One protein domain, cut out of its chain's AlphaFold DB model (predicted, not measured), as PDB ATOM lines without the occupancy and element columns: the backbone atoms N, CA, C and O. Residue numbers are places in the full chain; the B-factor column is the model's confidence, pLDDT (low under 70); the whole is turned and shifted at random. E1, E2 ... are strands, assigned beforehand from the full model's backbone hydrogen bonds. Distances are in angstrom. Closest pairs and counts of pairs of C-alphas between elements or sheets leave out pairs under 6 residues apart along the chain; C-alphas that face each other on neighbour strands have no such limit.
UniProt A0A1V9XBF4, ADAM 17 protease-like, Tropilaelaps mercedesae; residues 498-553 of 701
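What this domain is: This is residues 498 to 553 of the 701 residues of the protein "ADAM 17 protease-like" of Tropilaelaps mercedesae (UniProt A0A1V9XBF4). Look for two small strand units at opposite ends of a flat outline: first the hairpin E1 and E2, then a three-stranded sheet, E3, E4 and E5, with the loop of residues 516 to 523 joining them. The sheet is a meander, each strand the antiparallel neighbour of the one before, in the order E3, E4, E5. The printed part has 56 residues, with five named strands in the order E1 to E5 and no named helix; its class is all strand, though the named strands hold 24 of the 56 residues. It is compact, with a radius of gyration of the C-alphas of 11.3 A, and spans 35 by 27 by 14 A.

How they stand to each other: Start at residues 502 to 503, which pair antiparallel with residues 507 to 508 of E1, residues 507 to 510. E1 forms a hairpin with E2, residues 513 to 515, where N 508 and O 515 are 2.9 A apart, within hydrogen-bond range. E2 is apart from E3, residues 524 to 526. E3 forms a hairpin with E4, residues 535 to 540, at 129 degrees between directions; N 539 and O 524 are 2.8 A apart. E4, the inner strand, forms a hairpin with E5, residues 543 to 550, at 148 degrees; N 547 and O 536 are 2.8 A apart.

Where its parts are: Find C-alpha 507 at (-1.417, -26.417, 50.656), where E1 begins; it runs 9.5 A. E2 runs 6.2 A and E3 6.5 A. E4 runs 15.2 A. E5 runs 18.6 A, bends by 57 degrees at residue 547 and ends at C-alpha 550, (6.349, -24.577, 42.277).

The domain as a whole: The C-alphas farthest apart are those of Lys 498 and Ala 530, 35.3 A. The printed part has no cut, and no link is long. Residues 512 and 531 are under 70 in pLDDT.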
ATOM      1  N   LYS A 498      -7.775 -20.879  59.957       84.25
ATOM      2  CA  LYS A 498      -9.012 -20.838  59.186       84.25
ATOM      3  C   LYS A 498      -8.887 -21.805  58.012       84.25
ATOM      4  O   LYS A 498      -7.884 -21.762  57.304       84.25
ATOM      5  N   ASP A 499      -9.923 -22.604  57.793       83.94
ATOM      6  CA  ASP A 499      -9.980 -23.471  56.624       83.94
ATOM      7  C   ASP A 499      -9.764 -22.654  55.342       83.94
ATOM      8  O   ASP A 499     -10.338 -21.571  55.169       83.94
ATOM      9  N   GLY A 500      -8.886 -23.151  54.472       81.25
ATOM     10  CA  GLY A 500      -8.439 -22.452  53.270       81.25
ATOM     11  C   GLY A 500      -7.249 -21.502  53.469       81.25
ATOM     12  O   GLY A 500      -6.821 -20.887  52.496       81.25
ATOM     13  N   ALA A 501      -6.710 -21.343  54.685       84.19
ATOM     14  CA  ALA A 501      -5.444 -20.632  54.890       84.19
ATOM     15  C   ALA A 501      -4.296 -21.396  54.219       84.19
ATOM     16  O   ALA A 501      -4.268 -22.619  54.297       84.19
ATOM     17  N   ALA A 502      -3.368 -20.686  53.578       82.31
ATOM     18  CA  ALA A 502      -2.214 -21.314  52.948       82.31
ATOM     19  C   ALA A 502      -1.278 -21.928  54.002       82.31
ATOM     20  O   ALA A 502      -1.057 -21.326  55.053       82.31
ATOM     21  N   CYS A 503      -0.735 -23.098  53.694       79.12
ATOM     22  CA  CYS A 503       0.312 -23.778  54.451       79.12
ATOM     23  C   CYS A 503       1.359 -24.335  53.471       79.12
ATOM     24  O   CYS A 503       1.324 -23.992  52.284       79.12
ATOM     25  N   GLU A 504       2.303 -25.140  53.963       75.38
ATOM     26  CA  GLU A 504       3.451 -25.628  53.187       75.38
ATOM     27  C   GLU A 504       3.062 -26.200  51.807       75.38
ATOM     28  O   GLU A 504       2.028 -26.856  51.642       75.38
ATOM     29  N   ASN A 505       3.907 -25.951  50.804       79.81
ATOM     30  CA  ASN A 505       3.769 -26.386  49.415       79.81
ATOM     31  C   ASN A 505       2.447 -25.948  48.777       79.81
ATOM     32  O   ASN A 505       1.765 -26.729  48.109       79.81
ATOM     33  N   HIS A 506       2.078 -24.683  49.004       83.69
ATOM     34  CA  HIS A 506       0.812 -24.092  48.560       83.69
ATOM     35  C   HIS A 506      -0.436 -24.869  49.021       83.69
ATOM     36  O   HIS A 506      -1.510 -24.722  48.434       83.69
ATOM     37  N   GLY A 507      -0.309 -25.694  50.061       84.62
ATOM     38  CA  GLY A 507      -1.417 -26.417  50.656       84.62
ATOM     39  C   GLY A 507      -2.438 -25.483  51.296       84.62
ATOM     40  O   GLY A 507      -2.215 -24.277  51.441       84.62
ATOM     41  N   THR A 508      -3.570 -26.043  51.715       87.50
ATOM     42  CA  THR A 508      -4.543 -25.298  52.516       87.50
ATOM     43  C   THR A 508      -4.882 -26.013  53.805       87.50
ATOM     44  O   THR A 508      -5.170 -27.207  53.810       87.50
ATOM     45  N   CYS A 509      -4.942 -25.266  54.897       82.06
ATOM     46  CA  CYS A 509      -5.409 -25.776  56.169       82.06
ATOM     47  C   CYS A 509      -6.869 -26.233  56.072       82.06
ATOM     48  O   CYS A 509      -7.715 -25.519  55.534       82.06
ATOM     49  N   LEU A 510      -7.164 -27.399  56.641       80.25
ATOM     50  CA  LEU A 510      -8.513 -27.904  56.867       80.25
ATOM     51  C   LEU A 510      -8.568 -28.513  58.269       80.25
ATOM     52  O   LEU A 510      -7.834 -29.453  58.568       80.25
ATOM     53  N   ASN A 511      -9.413 -27.967  59.143       71.00
ATOM     54  CA  ASN A 511      -9.544 -28.361  60.548       71.00
ATOM     55  C   ASN A 511      -8.212 -28.366  61.330       71.00
ATOM     56  O   ASN A 511      -8.038 -29.144  62.266       71.00
ATOM     57  N   GLY A 512      -7.273 -27.483  60.972       67.50
ATOM     58  CA  GLY A 512      -5.971 -27.381  61.645       67.50
ATOM     59  C   GLY A 512      -4.938 -28.409  61.186       67.50
ATOM     60  O   GLY A 512      -3.935 -28.591  61.863       67.50
ATOM     61  N   VAL A 513      -5.173 -29.061  60.047       70.50
ATOM     62  CA  VAL A 513      -4.213 -29.935  59.365       70.50
ATOM     63  C   VAL A 513      -3.932 -29.353  57.983       70.50
ATOM     64  O   VAL A 513      -4.870 -28.965  57.282       70.50
ATOM     65  N   CYS A 514      -2.664 -29.278  57.582       76.31
ATOM     66  CA  CYS A 514      -2.293 -28.817  56.246       76.31
ATOM     67  C   CYS A 514      -2.678 -29.875  55.202       76.31
ATOM     68  O   CYS A 514      -2.154 -30.988  55.225       76.31
ATOM     69  N   GLN A 515      -3.622 -29.556  54.314       86.25
ATOM     70  CA  GLN A 515      -3.937 -30.384  53.148       86.25
ATOM     71  C   GLN A 515      -3.016 -29.996  52.003       86.25
ATOM     72  O   GLN A 515      -2.874 -28.811  51.705       86.25
ATOM     73  N   ASP A 516      -2.447 -30.985  51.320       82.88
ATOM     74  CA  ASP A 516      -1.669 -30.738  50.112       82.88
ATOM     75  C   ASP A 516      -2.517 -30.066  49.020       82.88
ATOM     76  O   ASP A 516      -3.733 -30.256  48.936       82.88
ATOM     77  N   PHE A 517      -1.861 -29.269  48.172       88.81
ATOM     78  CA  PHE A 517      -2.515 -28.441  47.157       88.81
ATOM     79  C   PHE A 517      -3.499 -29.221  46.269       88.81
ATOM     80  O   PHE A 517      -4.583 -28.722  45.974       88.81
ATOM     81  N   CYS A 518      -3.176 -30.449  45.858       86.19
ATOM     82  CA  CYS A 518      -4.032 -31.223  44.956       86.19
ATOM     83  C   CYS A 518      -5.350 -31.640  45.611       86.19
ATOM     84  O   CYS A 518      -6.411 -31.522  44.985       86.19
ATOM     85  N   LYS A 519      -5.310 -32.023  46.892       84.62
ATOM     86  CA  LYS A 519      -6.516 -32.381  47.650       84.62
ATOM     87  C   LYS A 519      -7.499 -31.230  47.786       84.62
ATOM     88  O   LYS A 519      -8.702 -31.466  47.869       84.62
ATOM     89  N   THR A 520      -7.024 -29.987  47.717       84.00
ATOM     90  CA  THR A 520      -7.896 -28.799  47.729       84.00
ATOM     91  C   THR A 520      -8.811 -28.718  46.500       84.00
ATOM     92  O   THR A 520      -9.889 -28.130  46.570       84.00
ATOM     93  N   PHE A 521      -8.435 -29.385  45.403       85.19
ATOM     94  CA  PHE A 521      -9.223 -29.516  44.174       85.19
ATOM     95  C   PHE A 521      -9.876 -30.900  44.022       85.19
ATOM     96  O   PHE A 521     -10.409 -31.211  42.958       85.19
ATOM     97  N   GLY A 522      -9.846 -31.736  45.068       85.25
ATOM     98  CA  GLY A 522     -10.374 -33.104  45.028       85.25
ATOM     99  C   GLY A 522      -9.528 -34.071  44.197       85.25
ATOM    100  O   GLY A 522     -10.044 -35.089  43.738       85.25
ATOM    101  N   LEU A 523      -8.252 -33.749  43.980       86.62
ATOM    102  CA  LEU A 523      -7.296 -34.572  43.245       86.62
ATOM    103  C   LEU A 523      -6.253 -35.140  44.209       86.62
ATOM    104  O   LEU A 523      -5.949 -34.540  45.236       86.62
ATOM    105  N   GLU A 524      -5.663 -36.280  43.868       83.81
ATOM    106  CA  GLU A 524      -4.543 -36.823  44.640       83.81
ATOM    107  C   GLU A 524      -3.223 -36.176  44.216       83.81
ATOM    108  O   GLU A 524      -3.006 -35.890  43.034       83.81
ATOM    109  N   SER A 525      -2.330 -35.961  45.180       81.75
ATOM    110  CA  SER A 525      -0.964 -35.512  44.903       81.75
ATOM    111  C   SER A 525      -0.154 -36.608  44.207       81.75
ATOM    112  O   SER A 525      -0.279 -37.792  44.519       81.75
ATOM    113  N   CYS A 526       0.696 -36.222  43.257       83.12
ATOM    114  CA  CYS A 526       1.588 -37.127  42.535       83.12
ATOM    115  C   CYS A 526       2.913 -36.434  42.180       83.12
ATOM    116  O   CYS A 526       3.053 -35.219  42.321       83.12
ATOM    117  N   HIS A 527       3.906 -37.195  41.718       80.19
ATOM    118  CA  HIS A 527       5.223 -36.652  41.379       80.19
ATOM    119  C   HIS A 527       5.348 -36.329  39.889       80.19
ATOM    120  O   HIS A 527       5.078 -37.163  39.026       80.19
ATOM    121  N   CYS A 528       5.816 -35.120  39.582       78.31
ATOM    122  CA  CYS A 528       6.126 -34.727  38.214       78.31
ATOM    123  C   CYS A 528       7.402 -35.414  37.706       78.31
ATOM    124  O   CYS A 528       8.404 -35.495  38.416       78.31
ATOM    125  N   THR A 529       7.413 -35.806  36.434       74.75
ATOM    126  CA  THR A 529       8.611 -36.314  35.753       74.75
ATOM    127  C   THR A 529       9.349 -35.200  34.990       74.75
ATOM    128  O   THR A 529       8.775 -34.171  34.620       74.75
ATOM    129  N   ALA A 530      10.649 -35.393  34.741       70.00
ATOM    130  CA  ALA A 530      11.498 -34.530  33.906       70.00
ATOM    131  C   ALA A 530      11.617 -33.055  34.362       70.00
ATOM    132  O   ALA A 530      12.138 -32.787  35.433       70.00
ATOM    133  N   GLN A 531      11.224 -32.063  33.553       68.75
ATOM    134  CA  GLN A 531      11.515 -30.635  33.810       68.75
ATOM    135  C   GLN A 531      10.616 -29.985  34.880       68.75
ATOM    136  O   GLN A 531      10.700 -28.781  35.122       68.75
ATOM    137  N   HIS A 532       9.715 -30.751  35.493       79.81
ATOM    138  CA  HIS A 532       8.699 -30.237  36.411       79.81
ATOM    139  C   HIS A 532       8.813 -30.820  37.823       79.81
ATOM    140  O   HIS A 532       7.891 -30.661  38.602       79.81
ATOM    141  N   VAL A 533       9.931 -31.462  38.181       80.00
ATOM    142  CA  VAL A 533      10.108 -32.159  39.477       80.00
ATOM    143  C   VAL A 533       9.898 -31.271  40.708       80.00
ATOM    144  O   VAL A 533       9.541 -31.774  41.763       80.00
ATOM    145  N   CYS A 534      10.116 -29.961  40.566       86.50
ATOM    146  CA  CYS A 534       9.872 -28.957  41.605       86.50
ATOM    147  C   CYS A 534       8.569 -28.187  41.406       86.50
ATOM    148  O   CYS A 534       8.433 -27.054  41.859       86.50
ATOM    149  N   ARG A 535       7.620 -28.780  40.685       88.19
ATOM    150  CA  ARG A 535       6.249 -28.298  40.579       88.19
ATOM    151  C   ARG A 535       5.319 -29.210  41.341       88.19
ATOM    152  O   ARG A 535       5.564 -30.406  41.478       88.19
ATOM    153  N   ILE A 536       4.216 -28.629  41.779       85.94
ATOM    154  CA  ILE A 536       3.118 -29.390  42.347       85.94
ATOM    155  C   ILE A 536       2.427 -30.138  41.208       85.94
ATOM    156  O   ILE A 536       2.088 -29.534  40.186       85.94
ATOM    157  N   CYS A 537       2.221 -31.438  41.385       88.38
ATOM    158  CA  CYS A 537       1.625 -32.324  40.396       88.38
ATOM    159  C   CYS A 537       0.387 -33.004  40.973       88.38
ATOM    160  O   CYS A 537       0.441 -33.565  42.066       88.38
ATOM    161  N   CYS A 538      -0.708 -32.986  40.215       91.44
ATOM    162  CA  CYS A 538      -1.976 -33.572  40.635       91.44
ATOM    163  C   CYS A 538      -2.411 -34.678  39.677       91.44
ATOM    164  O   CYS A 538      -2.228 -34.584  38.460       91.44
ATOM    165  N   MET A 539      -2.999 -35.728  40.234       86.62
ATOM    166  CA  MET A 539      -3.533 -36.851  39.480       86.62
ATOM    167  C   MET A 539      -4.899 -36.479  38.905       86.62
ATOM    168  O   MET A 539      -5.853 -36.286  39.653       86.62
ATOM    169  N   ASN A 540      -4.999 -36.408  37.578       87.19
ATOM    170  CA  ASN A 540      -6.230 -36.120  36.849       87.19
ATOM    171  C   ASN A 540      -6.465 -37.203  35.783       87.19
ATOM    172  O   ASN A 540      -5.580 -37.453  34.966       87.19
ATOM    173  N   ASP A 541      -7.619 -37.877  35.811       83.56
ATOM    174  CA  ASP A 541      -7.950 -39.004  34.919       83.56
ATOM    175  C   ASP A 541      -6.822 -40.052  34.809       83.56
ATOM    176  O   ASP A 541      -6.401 -40.454  33.720       83.56
ATOM    177  N   SER A 542      -6.280 -40.454  35.966       82.50
ATOM    178  CA  SER A 542      -5.154 -41.398  36.086       82.50
ATOM    179  C   SER A 542      -3.852 -40.942  35.406       82.50
ATOM    180  O   SER A 542      -2.963 -41.758  35.158       82.50
ATOM    181  N   LYS A 543      -3.707 -39.644  35.113       87.88
ATOM    182  CA  LYS A 543      -2.468 -39.028  34.628       87.88
ATOM    183  C   LYS A 543      -1.975 -37.979  35.615       87.88
ATOM    184  O   LYS A 543      -2.708 -37.067  35.984       87.88
ATOM    185  N   CYS A 544      -0.703 -38.068  35.985       86.75
ATOM    186  CA  CYS A 544      -0.058 -37.050  36.801       86.75
ATOM    187  C   CYS A 544       0.277 -35.824  35.940       86.75
ATOM    188  O   CYS A 544       1.059 -35.927  34.992       86.75
ATOM    189  N   GLN A 545      -0.341 -34.679  36.230       89.31
ATOM    190  CA  GLN A 545      -0.177 -33.449  35.452       89.31
ATOM    191  C   GLN A 545       0.448 -32.335  36.307       89.31
ATOM    192  O   GLN A 545      -0.005 -32.106  37.431       89.31
ATOM    193  N   PRO A 546       1.465 -31.616  35.791       89.38
ATOM    194  CA  PRO A 546       2.082 -30.499  36.495       89.38
ATOM    195  C   PRO A 546       1.148 -29.297  36.533       89.38
ATOM    196  O   PRO A 546       0.527 -28.927  35.535       89.38
ATOM    197  N   THR A 547       1.099 -28.646  37.684       88.06
ATOM    198  CA  THR A 547       0.422 -27.363  37.857       88.06
ATOM    199  C   THR A 547       1.370 -26.214  37.493       88.06
ATOM    200  O   THR A 547       2.559 -26.411  37.231       88.06
ATOM    201  N   ALA A 548       0.856 -24.984  37.469       86.94
ATOM    202  CA  ALA A 548       1.691 -23.797  37.282       86.94
ATOM    203  C   ALA A 548       2.527 -23.438  38.530       86.94
ATOM    204  O   ALA A 548       3.404 -22.579  38.433       86.94
ATOM    205  N   LEU A 549       2.260 -24.068  39.680       86.81
ATOM    206  CA  LEU A 549       2.876 -23.742  40.964       86.81
ATOM    207  C   LEU A 549       4.136 -24.573  41.212       86.81
ATOM    208  O   LEU A 549       4.200 -25.759  40.876       86.81
ATOM    209  N   ALA A 550       5.139 -23.924  41.799       86.88
ATOM    210  CA  ALA A 550       6.349 -24.577  42.277       86.88
ATOM    211  C   ALA A 550       6.117 -25.161  43.679       86.88
ATOM    212  O   ALA A 550       5.215 -24.726  44.383       86.88
ATOM    213  N   LEU A 551       6.914 -26.152  44.066       83.50
ATOM    214  CA  LEU A 551       7.071 -26.514  45.474       83.50
ATOM    215  C   LEU A 551       7.856 -25.412  46.200       83.50
ATOM    216  O   LEU A 551       8.621 -24.681  45.558       83.50
ATOM    217  N   ASP A 552       7.688 -25.322  47.518       80.88
ATOM    218  CA  ASP A 552       8.426 -24.355  48.329       80.88
ATOM    219  C   ASP A 552       9.930 -24.688  48.347       80.88
ATOM    220  O   ASP A 552      10.352 -25.835  48.150       80.88
ATOM    221  N   ASP A 553      10.767 -23.676  48.579       78.62
ATOM    222  CA  ASP A 553      12.210 -23.881  48.688       78.62
ATOM    223  C   ASP A 553      12.528 -24.814  49.866       78.62
ATOM    224  O   ASP A 553      12.043 -24.639  50.982       78.62
TER     225      ASP A 553